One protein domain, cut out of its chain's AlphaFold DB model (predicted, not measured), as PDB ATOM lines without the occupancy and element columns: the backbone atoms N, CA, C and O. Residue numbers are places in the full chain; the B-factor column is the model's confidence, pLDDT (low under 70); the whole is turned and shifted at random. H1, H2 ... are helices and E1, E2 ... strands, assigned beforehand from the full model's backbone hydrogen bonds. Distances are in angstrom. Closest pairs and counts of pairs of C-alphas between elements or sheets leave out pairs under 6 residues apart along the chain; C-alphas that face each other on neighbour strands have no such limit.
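AT A GLANCE: This is residues 81 to 177 of the 221 residues of the protein "Sensor-like histidine kinase RcsD" of Serratia rubidaea (UniProt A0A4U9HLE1). One strongly twisted sheet of five strands forms a slab, with the long helix H1 packed over one of its faces, slantwise to the strands. After the last strand two short helices follow: H2 only grazes the sheet, and H3 lies away from it, its centre the farthest of the elements from the mean of the C-alphas. The 97 printed residues hold three named helices and five named strands in the order E1 E2 E3 H1 E4 E5 H2 H3; the sheet runs E1 E2 E3 E5 E4, antiparallel throughout, and the class is mixed, helices and strands. The whole is compact, with a radius of gyration of the C-alphas of 13.1 A and a rounded outline spanning 36 by 30 by 23 A.

HOW THE PARTS SIT: E1, residues 85 to 90, E2, residues 93 to 97, and E3, residues 104 to 108, form a meander, each strand the antiparallel neighbour of the one before. In the hairpin E1 and E2, N 95 and O 87 are 2.8 A apart, within hydrogen-bond range; in the hairpin E2 and E3, N 107 and O 94 are 2.8 A apart. H1, residues 113 to 130, is on the sheet at a height of 8.1 A, two layers in all. It lies over E3, and only just over E2 and E5, residues 149 to 153, with 3 C-alphas falling on each of these two. On the local plane its line and that of E3 stand at 31 degrees, only just slantwise; the closest C-alphas of the two, Ala 105 and Ser 123, are 6.2 A apart. E4, residues 138 to 142, forms a hairpin with E5, where N 141 and O 150 are 2.8 A apart; E5 also pairs with E3, N 108 and O 149 at 2.7 A. E3, H1 and E4 make a split strand-helix-strand unit, with E5 between its two strands and a left-handed crossover. H2, residues 157 to 163, only grazes the sheet with residues 157 to 161; its closest C-alpha pair with E3, Asp 104 and Leu 157, is 6.2 A apart. H3, residues 168 to 176, is not on the sheet, is apart from H1 and meets H2 only through their link. Every O i to N i+4 pair is within hydrogen-bond range in H1, 3 of 5 in H3 and 1 of 3 in H2, which has 2 of 4 O i to N i+3 pairs within range.

IN THESE COORDINATES: E1 begins at C-alpha 85 (5.726, 51.994, 32.981) and is 15.7 A long. H1 runs 25.1 A from C-alpha 113 (-4.400, 50.187, 31.642). H3, 12.4 A long, ends at C-alpha 176 (10.631, 34.668, 6.973).

THE WHOLE: The two C-alphas farthest apart, Ala 83 and Ala 177, are 39.2 A apart. The printed part has no cut, and no link is long. Its mean pLDDT is 74.3, with residues 81 to 84, 99 to 101 and 156 to 177 under 70.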
ATOM      1  N   GLY A  81       0.254  44.059  39.728       50.81
ATOM      2  CA  GLY A  81       1.610  43.986  39.186       50.81
ATOM      3  C   GLY A  81       2.348  45.304  39.441       50.81
ATOM      4  O   GLY A  81       1.693  46.339  39.575       50.81
ATOM      5  N   PRO A  82       3.693  45.302  39.545       52.81
ATOM      6  CA  PRO A  82       4.471  46.525  39.751       52.81
ATOM      7  C   PRO A  82       4.095  47.544  38.677       52.81
ATOM      8  O   PRO A  82       3.923  47.141  37.531       52.81
ATOM      9  N   ALA A  83       3.952  48.821  39.053       59.06
ATOM     10  CA  ALA A  83       3.522  49.906  38.168       59.06
ATOM     11  C   ALA A  83       4.192  49.786  36.790       59.06
ATOM     12  O   ALA A  83       5.373  50.104  36.635       59.06
ATOM     13  N   VAL A  84       3.446  49.247  35.821       69.25
ATOM     14  CA  VAL A  84       3.950  48.991  34.477       69.25
ATOM     15  C   VAL A  84       4.139  50.358  33.845       69.25
ATOM     16  O   VAL A  84       3.176  51.097  33.654       69.25
ATOM     17  N   MET A  85       5.396  50.727  33.613       75.38
ATOM     18  CA  MET A  85       5.726  51.994  32.981       75.38
ATOM     19  C   MET A  85       5.589  51.847  31.469       75.38
ATOM     20  O   MET A  85       5.932  50.815  30.889       75.38
ATOM     21  N   GLU A  86       5.074  52.890  30.833       79.12
ATOM     22  CA  GLU A  86       5.026  52.995  29.384       79.12
ATOM     23  C   GLU A  86       5.824  54.209  28.912       79.12
ATOM     24  O   GLU A  86       5.755  55.296  29.491       79.12
ATOM     25  N   THR A  87       6.561  54.032  27.819       82.25
ATOM     26  CA  THR A  87       7.268  55.113  27.136       82.25
ATOM     27  C   THR A  87       6.610  55.363  25.786       82.25
ATOM     28  O   THR A  87       6.564  54.497  24.911       82.25
ATOM     29  N   ARG A  88       6.115  56.582  25.568       79.31
ATOM     30  CA  ARG A  88       5.493  56.957  24.294       79.31
ATOM     31  C   ARG A  88       6.559  57.196  23.224       79.31
ATOM     32  O   ARG A  88       7.341  58.138  23.322       79.31
ATOM     33  N   LEU A  89       6.564  56.369  22.177       76.25
ATOM     34  CA  LEU A  89       7.533  56.465  21.076       76.25
ATOM     35  C   LEU A  89       7.044  57.373  19.935       76.25
ATOM     36  O   LEU A  89       7.839  58.075  19.311       76.25
ATOM     37  N   ARG A  90       5.741  57.350  19.633       73.25
ATOM     38  CA  ARG A  90       5.082  58.127  18.563       73.25
ATOM     39  C   ARG A  90       3.629  58.414  18.982       73.25
ATOM     40  O   ARG A  90       3.129  57.753  19.896       73.25
ATOM     41  N   PRO A  91       2.915  59.371  18.355       73.75
ATOM     42  CA  PRO A  91       1.457  59.363  18.404       73.75
ATOM     43  C   PRO A  91       0.921  57.960  18.092       73.75
ATOM     44  O   PRO A  91       1.340  57.356  17.107       73.75
ATOM     45  N   ASP A  92       0.086  57.435  18.988       77.19
ATOM     46  CA  ASP A  92      -0.540  56.110  18.901       77.19
ATOM     47  C   ASP A  92       0.416  54.905  18.935       77.19
ATOM     48  O   ASP A  92       0.035  53.812  18.521       77.19
ATOM     49  N   VAL A  93       1.649  55.073  19.432       83.06
ATOM     50  CA  VAL A  93       2.594  53.963  19.652       83.06
ATOM     51  C   VAL A  93       3.240  54.069  21.029       83.06
ATOM     52  O   VAL A  93       4.002  55.005  21.305       83.06
ATOM     53  N   TYR A  94       2.977  53.067  21.859       85.44
ATOM     54  CA  TYR A  94       3.399  52.989  23.254       85.44
ATOM     55  C   TYR A  94       4.336  51.793  23.441       85.44
ATOM     56  O   TYR A  94       4.036  50.685  23.003       85.44
ATOM     57  N   TYR A  95       5.504  52.024  24.033       85.62
ATOM     58  CA  TYR A  95       6.459  50.982  24.404       85.62
ATOM     59  C   TYR A  95       6.220  50.559  25.843       85.62
ATOM     60  O   TYR A  95       6.088  51.412  26.717       85.62
ATOM     61  N   VAL A  96       6.191  49.251  26.079       85.81
ATOM     62  CA  VAL A  96       6.001  48.691  27.418       85.81
ATOM     63  C   VAL A  96       7.372  48.518  28.067       85.81
ATOM     64  O   VAL A  96       8.151  47.659  27.645       85.81
ATOM     65  N   ASP A  97       7.674  49.330  29.082       80.38
ATOM     66  CA  ASP A  97       8.936  49.236  29.810       80.38
ATOM     67  C   ASP A  97       8.898  48.051  30.777       80.38
ATOM     68  O   ASP A  97       8.017  47.930  31.630       80.38
ATOM     69  N   LYS A  98       9.893  47.169  30.667       76.75
ATOM     70  CA  LYS A  98      10.044  46.015  31.556       76.75
ATOM     71  C   LYS A  98      11.500  45.797  31.983       76.75
ATOM     72  O   LYS A  98      12.416  46.164  31.244       76.75
ATOM     73  N   PRO A  99      11.740  45.179  33.156       66.12
ATOM     74  CA  PRO A  99      13.090  45.015  33.702       66.12
ATOM     75  C   PRO A  99      13.966  44.002  32.939       66.12
ATOM     76  O   PRO A  99      15.189  44.131  32.961       66.12
ATOM     77  N   TYR A 100      13.378  43.018  32.245       65.56
ATOM     78  CA  TYR A 100      14.105  41.991  31.480       65.56
ATOM     79  C   TYR A 100      13.898  42.177  29.971       65.56
ATOM     80  O   TYR A 100      12.766  42.138  29.500       65.56
ATOM     81  N   ILE A 101      14.981  42.377  29.211       68.06
ATOM     82  CA  ILE A 101      14.938  42.892  27.826       68.06
ATOM     83  C   ILE A 101      15.433  41.837  26.820       68.06
ATOM     84  O   ILE A 101      16.457  42.034  26.161       68.06
ATOM     85  N   LYS A 102      14.769  40.679  26.710       78.81
ATOM     86  CA  LYS A 102      14.992  39.780  25.558       78.81
ATOM     87  C   LYS A 102      13.861  39.856  24.549       78.81
ATOM     88  O   LYS A 102      14.105  39.752  23.352       78.81
ATOM     89  N   THR A 103      12.640  40.052  25.022       82.12
ATOM     90  CA  THR A 103      11.504  40.447  24.189       82.12
ATOM     91  C   THR A 103      11.176  41.919  24.410       82.12
ATOM     92  O   THR A 103      11.290  42.420  25.515       82.12
ATOM     93  N   ASP A 104      10.763  42.618  23.368       85.06
ATOM     94  CA  ASP A 104      10.229  43.969  23.410       85.06
ATOM     95  C   ASP A 104       8.749  43.924  23.042       85.06
ATOM     96  O   ASP A 104       8.343  43.150  22.170       85.06
ATOM     97  N   ALA A 105       7.944  44.757  23.701       87.50
ATOM     98  CA  ALA A 105       6.514  44.859  23.449       87.50
ATOM     99  C   ALA A 105       6.113  46.301  23.118       87.50
ATOM    100  O   ALA A 105       6.546  47.248  23.777       87.50
ATOM    101  N   VAL A 106       5.281  46.455  22.088       88.44
ATOM    102  CA  VAL A 106       4.692  47.734  21.682       88.44
ATOM    103  C   VAL A 106       3.202  47.592  21.466       88.44
ATOM    104  O   VAL A 106       2.745  46.600  20.908       88.44
ATOM    105  N   ILE A 107       2.474  48.624  21.868       88.69
ATOM    106  CA  ILE A 107       1.037  48.772  21.697       88.69
ATOM    107  C   ILE A 107       0.797  49.883  20.673       88.69
ATOM    108  O   ILE A 107       1.349  50.981  20.775       88.69
ATOM    109  N   PHE A 108      -0.011  49.579  19.668       87.44
ATOM    110  CA  PHE A 108      -0.468  50.488  18.631       87.44
ATOM    111  C   PHE A 108      -1.929  50.858  18.892       87.44
ATOM    112  O   PHE A 108      -2.779  49.984  19.080       87.44
ATOM    113  N   GLY A 109      -2.223  52.152  18.819       84.56
ATOM    114  CA  GLY A 109      -3.553  52.700  19.051       84.56
ATOM    115  C   GLY A 109      -3.800  53.110  20.500       84.56
ATOM    116  O   GLY A 109      -2.919  53.051  21.360       84.56
ATOM    117  N   ASN A 110      -5.020  53.582  20.745       84.12
ATOM    118  CA  ASN A 110      -5.484  53.878  22.091       84.12
ATOM    119  C   ASN A 110      -5.687  52.565  22.852       84.12
ATOM    120  O   ASN A 110      -6.205  51.611  22.277       84.12
ATOM    121  N   HIS A 111      -5.282  52.518  24.115       85.12
ATOM    122  CA  HIS A 111      -5.340  51.302  24.917       85.12
ATOM    123  C   HIS A 111      -5.697  51.636  26.367       85.12
ATOM    124  O   HIS A 111      -5.522  52.772  26.816       85.12
ATOM    125  N   ASP A 112      -6.235  50.658  27.089       84.00
ATOM    126  CA  ASP A 112      -6.543  50.791  28.511       84.00
ATOM    127  C   ASP A 112      -5.402  50.259  29.400       84.00
ATOM    128  O   ASP A 112      -4.523  49.505  28.973       84.00
ATOM    129  N   ALA A 113      -5.415  50.634  30.682       82.31
ATOM    130  CA  ALA A 113      -4.400  50.187  31.642       82.31
ATOM    131  C   ALA A 113      -4.389  48.655  31.837       82.31
ATOM    132  O   ALA A 113      -3.360  48.066  32.190       82.31
ATOM    133  N   ASN A 114      -5.521  47.989  31.581       82.81
ATOM    134  CA  ASN A 114      -5.610  46.531  31.630       82.81
ATOM    135  C   ASN A 114      -4.842  45.898  30.467       82.81
ATOM    136  O   ASN A 114      -4.099  44.946  30.689       82.81
ATOM    137  N   THR A 115      -4.950  46.458  29.260       84.31
ATOM    138  CA  THR A 115      -4.181  46.026  28.089       84.31
ATOM    139  C   THR A 115      -2.691  46.227  28.310       84.31
ATOM    140  O   THR A 115      -1.913  45.329  28.002       84.31
ATOM    141  N   LEU A 116      -2.279  47.338  28.926       86.62
ATOM    142  CA  LEU A 116      -0.875  47.559  29.281       86.62
ATOM    143  C   LEU A 116      -0.342  46.460  30.223       86.62
ATOM    144  O   LEU A 116       0.709  45.868  29.970       86.62
ATOM    145  N   THR A 117      -1.104  46.132  31.268       84.88
ATOM    146  CA  THR A 117      -0.749  45.080  32.239       84.88
ATOM    147  C   THR A 117      -0.732  43.693  31.589       84.88
ATOM    148  O   THR A 117       0.198  42.907  31.782       84.88
ATOM    149  N   MET A 118      -1.730  43.407  30.754       85.25
ATOM    150  CA  MET A 118      -1.808  42.191  29.950       85.25
ATOM    151  C   MET A 118      -0.596  42.037  29.045       85.25
ATOM    152  O   MET A 118       0.010  40.965  28.984       85.25
ATOM    153  N   MET A 119      -0.207  43.116  28.379       87.19
ATOM    154  CA  MET A 119       0.901  43.115  27.446       87.19
ATOM    155  C   MET A 119       2.245  42.916  28.149       87.19
ATOM    156  O   MET A 119       3.089  42.164  27.658       87.19
ATOM    157  N   ALA A 120       2.429  43.508  29.330       86.25
ATOM    158  CA  ALA A 120       3.597  43.257  30.167       86.25
ATOM    159  C   ALA A 120       3.696  41.776  30.580       86.25
ATOM    160  O   ALA A 120       4.751  41.163  30.407       86.25
ATOM    161  N   ASN A 121       2.590  41.173  31.022       86.56
ATOM    162  CA  ASN A 121       2.548  39.765  31.429       86.56
ATOM    163  C   ASN A 121       2.787  38.799  30.255       86.56
ATOM    164  O   ASN A 121       3.518  37.814  30.389       86.56
ATOM    165  N   ILE A 122       2.211  39.087  29.083       87.44
ATOM    166  CA  ILE A 122       2.470  38.324  27.853       87.44
ATOM    167  C   ILE A 122       3.949  38.437  27.471       87.44
ATOM    168  O   ILE A 122       4.586  37.432  27.158       87.44
ATOM    169  N   SER A 123       4.502  39.650  27.512       87.00
ATOM    170  CA  SER A 123       5.904  39.908  27.188       87.00
ATOM    171  C   SER A 123       6.854  39.148  28.114       87.00
ATOM    172  O   SER A 123       7.823  38.570  27.625       87.00
ATOM    173  N   ASP A 124       6.560  39.084  29.416       87.31
ATOM    174  CA  ASP A 124       7.335  38.329  30.410       87.31
ATOM    175  C   ASP A 124       7.258  36.807  30.186       87.31
ATOM    176  O   ASP A 124       8.280  36.120  30.103       87.31
ATOM    177  N   TYR A 125       6.053  36.273  29.956       86.94
ATOM    178  CA  TYR A 125       5.870  34.858  29.619       86.94
ATOM    179  C   TYR A 125       6.659  34.458  28.363       86.94
ATOM    180  O   TYR A 125       7.298  33.398  28.313       86.94
ATOM    181  N   LEU A 126       6.629  35.315  27.342       87.31
ATOM    182  CA  LEU A 126       7.350  35.102  26.094       87.31
ATOM    183  C   LEU A 126       8.857  35.330  26.243       87.31
ATOM    184  O   LEU A 126       9.620  34.684  25.528       87.31
ATOM    185  N   ASP A 127       9.308  36.155  27.187       86.25
ATOM    186  CA  ASP A 127      10.732  36.347  27.488       86.25
ATOM    187  C   ASP A 127      11.382  35.032  27.937       86.25
ATOM    188  O   ASP A 127      12.414  34.629  27.404       86.25
ATOM    189  N   ASN A 128      10.723  34.277  28.821       84.81
ATOM    190  CA  ASN A 128      11.220  32.970  29.261       84.81
ATOM    191  C   ASN A 128      11.171  31.913  28.136       84.81
ATOM    192  O   ASN A 128      12.084  31.103  27.976       84.81
ATOM    193  N   ARG A 129      10.111  31.921  27.313       83.62
ATOM    194  CA  ARG A 129       9.917  30.941  26.225       83.62
ATOM    195  C   ARG A 129      10.828  31.184  25.022       83.62
ATOM    196  O   ARG A 129      11.318  30.226  24.426       83.62
ATOM    197  N   TRP A 130      11.004  32.439  24.625       84.81
ATOM    198  CA  TRP A 130      11.749  32.823  23.425       84.81
ATOM    199  C   TRP A 130      13.154  33.321  23.731       84.81
ATOM    200  O   TRP A 130      14.023  33.204  22.876       84.81
ATOM    201  N   GLY A 131      13.423  33.797  24.945       70.62
ATOM    202  CA  GLY A 131      14.717  34.358  25.332       70.62
ATOM    203  C   GLY A 131      15.871  33.354  25.409       70.62
ATOM    204  O   GLY A 131      17.015  33.756  25.636       70.62
ATOM    205  N   ALA A 132      15.603  32.058  25.242       70.31
ATOM    206  CA  ALA A 132      16.622  31.022  25.068       70.31
ATOM    207  C   ALA A 132      16.924  30.709  23.588       70.31
ATOM    208  O   ALA A 132      17.903  30.021  23.300       70.31
ATOM    209  N   ASN A 133      16.107  31.198  22.650       70.06
ATOM    210  CA  ASN A 133      16.229  30.885  21.232       70.06
ATOM    211  C   ASN A 133      16.970  31.993  20.475       70.06
ATOM    212  O   ASN A 133      16.793  33.178  20.732       70.06
ATOM    213  N   THR A 134      17.769  31.598  19.485       71.19
ATOM    214  CA  THR A 134      18.513  32.518  18.605       71.19
ATOM    215  C   THR A 134      17.713  32.964  17.378       71.19
ATOM    216  O   THR A 134      18.242  33.666  16.518       71.19
ATOM    217  N   GLU A 135      16.476  32.487  17.226       75.56
ATOM    218  CA  GLU A 135      15.599  32.832  16.108       75.56
ATOM    219  C   GLU A 135      14.755  34.066  16.433       75.56
ATOM    220  O   GLU A 135      14.334  34.267  17.570       75.56
ATOM    221  N   ASN A 136      14.463  34.864  15.404       80.50
ATOM    222  CA  ASN A 136      13.604  36.034  15.539       80.50
ATOM    223  C   ASN A 136      12.135  35.595  15.585       80.50
ATOM    224  O   ASN A 136      11.568  35.184  14.569       80.50
ATOM    225  N   TYR A 137      11.517  35.726  16.755       83.38
ATOM    226  CA  TYR A 137      10.079  35.564  16.957       83.38
ATOM    227  C   TYR A 137       9.402  36.920  17.089       83.38
ATOM    228  O   TYR A 137       9.914  37.804  17.776       83.38
ATOM    229  N   ALA A 138       8.243  37.042  16.447       86.56
ATOM    230  CA  ALA A 138       7.321  38.148  16.603       86.56
ATOM    231  C   ALA A 138       5.888  37.603  16.642       86.56
ATOM    232  O   ALA A 138       5.562  36.670  15.903       86.56
ATOM    233  N   MET A 139       5.045  38.181  17.490       86.94
ATOM    234  CA  MET A 139       3.625  37.861  17.593       86.94
ATOM    235  C   MET A 139       2.823  39.147  17.638       86.94
ATOM    236  O   MET A 139       3.145  40.065  18.389       86.94
ATOM    237  N   TYR A 140       1.764  39.166  16.837       88.62
ATOM    238  CA  TYR A 140       0.753  40.206  16.871       88.62
ATOM    239  C   TYR A 140      -0.416  39.719  17.712       88.62
ATOM    240  O   TYR A 140      -0.888  38.594  17.538       88.62
ATOM    241  N   TYR A 141      -0.866  40.571  18.614       87.56
ATOM    242  CA  TYR A 141      -2.031  40.351  19.443       87.56
ATOM    243  C   TYR A 141      -3.024  41.474  19.177       87.56
ATOM    244  O   TYR A 141      -2.679  42.643  19.310       87.56
ATOM    245  N   LEU A 142      -4.236  41.121  18.759       87.94
ATOM    246  CA  LEU A 142      -5.311  42.081  18.554       87.94
ATOM    247  C   LEU A 142      -6.274  41.961  19.727       87.94
ATOM    248  O   LEU A 142      -6.858  40.894  19.928       87.94
ATOM    249  N   ASN A 143      -6.440  43.045  20.473       83.69
ATOM    250  CA  ASN A 143      -7.444  43.105  21.515       83.69
ATOM    251  C   ASN A 143      -8.769  43.596  20.909       83.69
ATOM    252  O   ASN A 143      -8.850  44.665  20.308       83.69
ATOM    253  N   GLY A 144      -9.817  42.778  21.026       78.75
ATOM    254  CA  GLY A 144     -11.138  43.093  20.477       78.75
ATOM    255  C   GLY A 144     -11.926  44.121  21.294       78.75
ATOM    256  O   GLY A 144     -12.907  44.656  20.788       78.75
ATOM    257  N   GLN A 145     -11.527  44.390  22.542       80.31
ATOM    258  CA  GLN A 145     -12.268  45.267  23.450       80.31
ATOM    259  C   GLN A 145     -11.945  46.751  23.235       80.31
ATOM    260  O   GLN A 145     -12.851  47.579  23.195       80.31
ATOM    261  N   ASP A 146     -10.665  47.082  23.087       80.06
ATOM    262  CA  ASP A 146     -10.159  48.442  22.867       80.06
ATOM    263  C   ASP A 146      -9.678  48.669  21.418       80.06
ATOM    264  O   ASP A 146      -9.312  49.788  21.060       80.06
ATOM    265  N   ASN A 147      -9.732  47.633  20.567       85.62
ATOM    266  CA  ASN A 147      -9.244  47.649  19.184       85.62
ATOM    267  C   ASN A 147      -7.762  48.059  19.084       85.62
ATOM    268  O   ASN A 147      -7.331  48.646  18.086       85.62
ATOM    269  N   SER A 148      -6.981  47.762  20.125       84.50
ATOM    270  CA  SER A 148      -5.543  47.981  20.121       84.50
ATOM    271  C   SER A 148      -4.826  46.786  19.491       84.50
ATOM    272  O   SER A 148      -5.186  45.614  19.667       84.50
ATOM    273  N   LEU A 149      -3.788  47.083  18.711       88.50
ATOM    274  CA  LEU A 149      -2.902  46.073  18.146       88.50
ATOM    275  C   LEU A 149      -1.607  46.100  18.937       88.50
ATOM    276  O   LEU A 149      -0.942  47.122  18.993       88.50
ATOM    277  N   SER A 150      -1.196  44.970  19.484       88.81
ATOM    278  CA  SER A 150       0.068  44.847  20.193       88.81
ATOM    279  C   SER A 150       1.029  43.915  19.464       88.81
ATOM    280  O   SER A 150       0.627  42.944  18.825       88.81
ATOM    281  N   LEU A 151       2.320  44.210  19.551       88.38
ATOM    282  CA  LEU A 151       3.410  43.441  18.965       88.38
ATOM    283  C   LEU A 151       4.403  43.071  20.060       88.38
ATOM    284  O   LEU A 151       4.966  43.957  20.694       88.38
ATOM    285  N   VAL A 152       4.684  41.776  20.213       88.62
ATOM    286  CA  VAL A 152       5.850  41.280  20.960       88.62
ATOM    287  C   VAL A 152       6.869  40.774  19.976       88.62
ATOM    288  O   VAL A 152       6.527  39.992  19.093       88.62
ATOM    289  N   THR A 153       8.128  41.147  20.144       86.06
ATOM    290  CA  THR A 153       9.214  40.615  19.329       86.06
ATOM    291  C   THR A 153      10.479  40.419  20.140       86.06
ATOM    292  O   THR A 153      10.731  41.115  21.106       86.06
ATOM    293  N   THR A 154      11.292  39.454  19.742       84.06
ATOM    294  CA  THR A 154      12.650  39.234  20.281       84.06
ATOM    295  C   THR A 154      13.689  40.187  19.681       84.06
ATOM    296  O   THR A 154      14.840  40.216  20.107       84.06
ATOM    297  N   GLN A 155      13.309  40.959  18.659       77.88
ATOM    298  CA  GLN A 155      14.175  41.958  18.042       77.88
ATOM    299  C   GLN A 155      14.126  43.271  18.827       77.88
ATOM    300  O   GLN A 155      13.043  43.758  19.135       77.88
ATOM    301  N   SER A 156      15.292  43.877  19.072       68.94
ATOM    302  CA  SER A 156      15.390  45.141  19.804       68.94
ATOM    303  C   SER A 156      14.623  46.267  19.103       68.94
ATOM    304  O   SER A 156      15.012  46.717  18.019       68.94
ATOM    305  N   LEU A 157      13.572  46.773  19.737       66.00
ATOM    306  CA  LEU A 157      12.715  47.822  19.198       66.00
ATOM    307  C   LEU A 157      13.345  49.211  19.226       66.00
ATOM    308  O   LEU A 157      12.978  50.072  18.425       66.00
ATOM    309  N   LYS A 158      14.347  49.407  20.088       60.94
ATOM    310  CA  LYS A 158      15.155  50.633  20.138       60.94
ATOM    311  C   LYS A 158      15.867  50.919  18.808       60.94
ATOM    312  O   LYS A 158      16.113  52.079  18.500       60.94
ATOM    313  N   ASP A 159      16.132  49.886  18.001       53.22
ATOM    314  CA  ASP A 159      16.698  50.008  16.645       53.22
ATOM    315  C   ASP A 159      15.619  49.985  15.534       53.22
ATOM    316  O   ASP A 159      15.893  50.231  14.361       53.22
ATOM    317  N   LEU A 160      14.358  49.710  15.888       52.50
ATOM    318  CA  LEU A 160      13.226  49.680  14.958       52.50
ATOM    319  C   LEU A 160      12.533  51.034  14.816       52.50
ATOM    320  O   LEU A 160      12.060  51.336  13.726       52.50
ATOM    321  N   THR A 161      12.520  51.886  15.845       53.47
ATOM    322  CA  THR A 161      11.979  53.266  15.784       53.47
ATOM    323  C   THR A 161      12.597  54.112  14.672       53.47
ATOM    324  O   THR A 161      11.889  54.904  14.050       53.47
ATOM    325  N   SER A 162      13.874  53.888  14.344       52.00
ATOM    326  CA  SER A 162      14.546  54.508  13.192       52.00
ATOM    327  C   SER A 162      14.142  53.877  11.845       52.00
ATOM    328  O   SER A 162      14.038  54.579  10.840       52.00
ATOM    329  N   ARG A 163      13.853  52.564  11.815       50.88
ATOM    330  CA  ARG A 163      13.506  51.766  10.616       50.88
ATOM    331  C   ARG A 163      12.012  51.724  10.276       50.88
ATOM    332  O   ARG A 163      11.667  51.416   9.133       50.88
ATOM    333  N   PHE A 164      11.130  52.070  11.217       55.53
ATOM    334  CA  PHE A 164       9.691  52.264  10.984       55.53
ATOM    335  C   PHE A 164       9.406  53.398   9.990       55.53
ATOM    336  O   PHE A 164       8.267  53.548   9.560       55.53
ATOM    337  N   ARG A 165      10.426  54.179   9.606       52.09
ATOM    338  CA  ARG A 165      10.289  55.248   8.623       52.09
ATOM    339  C   ARG A 165       9.972  54.728   7.216       52.09
ATOM    340  O   ARG A 165       9.168  55.379   6.572       52.09
ATOM    341  N   ASP A 166      10.495  53.568   6.779       48.12
ATOM    342  CA  ASP A 166      10.356  53.162   5.360       48.12
ATOM    343  C   ASP A 166      10.405  51.642   5.023       48.12
ATOM    344  O   ASP A 166      10.230  51.294   3.856       48.12
ATOM    345  N   SER A 167      10.695  50.685   5.935       46.78
ATOM    346  CA  SER A 167      11.132  49.331   5.465       46.78
ATOM    347  C   SER A 167      10.740  48.079   6.274       46.78
ATOM    348  O   SER A 167      11.249  46.989   5.990       46.78
ATOM    349  N   TYR A 168       9.876  48.167   7.289       49.75
ATOM    350  CA  TYR A 168       9.607  47.003   8.158       49.75
ATOM    351  C   TYR A 168       8.804  45.880   7.465       49.75
ATOM    352  O   TYR A 168       9.097  44.695   7.650       49.75
ATOM    353  N   LEU A 169       7.854  46.233   6.591       52.28
ATOM    354  CA  LEU A 169       7.062  45.258   5.824       52.28
ATOM    355  C   LEU A 169       7.913  44.488   4.796       52.28
ATOM    356  O   LEU A 169       7.721  43.293   4.592       52.28
ATOM    357  N   THR A 170       8.912  45.137   4.195       53.34
ATOM    358  CA  THR A 170       9.814  44.531   3.201       53.34
ATOM    359  C   THR A 170      10.920  43.679   3.827       53.34
ATOM    360  O   THR A 170      11.304  42.658   3.254       53.34
ATOM    361  N   ASN A 171      11.423  44.038   5.013       49.44
ATOM    362  CA  ASN A 171      12.486  43.271   5.678       49.44
ATOM    363  C   ASN A 171      11.975  42.054   6.460       49.44
ATOM    364  O   ASN A 171      12.664  41.034   6.494       49.44
ATOM    365  N   SER A 172      10.771  42.103   7.031       53.66
ATOM    366  CA  SER A 172      10.160  40.938   7.695       53.66
ATOM    367  C   SER A 172       9.871  39.794   6.708       53.66
ATOM    368  O   SER A 172      10.159  38.635   7.011       53.66
ATOM    369  N   ALA A 173       9.458  40.114   5.473       44.09
ATOM    370  CA  ALA A 173       9.323  39.144   4.379       44.09
ATOM    371  C   ALA A 173      10.658  38.472   3.990       44.09
ATOM    372  O   ALA A 173      10.688  37.308   3.591       44.09
ATOM    373  N   ARG A 174      11.789  39.174   4.157       40.53
ATOM    374  CA  ARG A 174      13.136  38.651   3.870       40.53
ATOM    375  C   ARG A 174      13.660  37.707   4.955       40.53
ATOM    376  O   ARG A 174      14.468  36.835   4.656       40.53
ATOM    377  N   ILE A 175      13.211  37.882   6.199       47.66
ATOM    378  CA  ILE A 175      13.627  37.073   7.358       47.66
ATOM    379  C   ILE A 175      12.767  35.802   7.486       47.66
ATOM    380  O   ILE A 175      13.262  34.774   7.942       47.66
ATOM    381  N   ALA A 176      11.511  35.839   7.028       44.31
ATOM    382  CA  ALA A 176      10.631  34.668   6.973       44.31
ATOM    383  C   ALA A 176      10.968  33.688   5.831       44.31
ATOM    384  O   ALA A 176      10.533  32.535   5.863       44.31
ATOM    385  N   ALA A 177      11.764  34.112   4.842       35.28
ATOM    386  CA  ALA A 177      12.274  33.213   3.820       35.28
ATOM    387  C   ALA A 177      13.289  32.244   4.457       35.28
ATOM    388  O   ALA A 177      14.272  32.698   5.055       35.28
TER     389      ALA A 177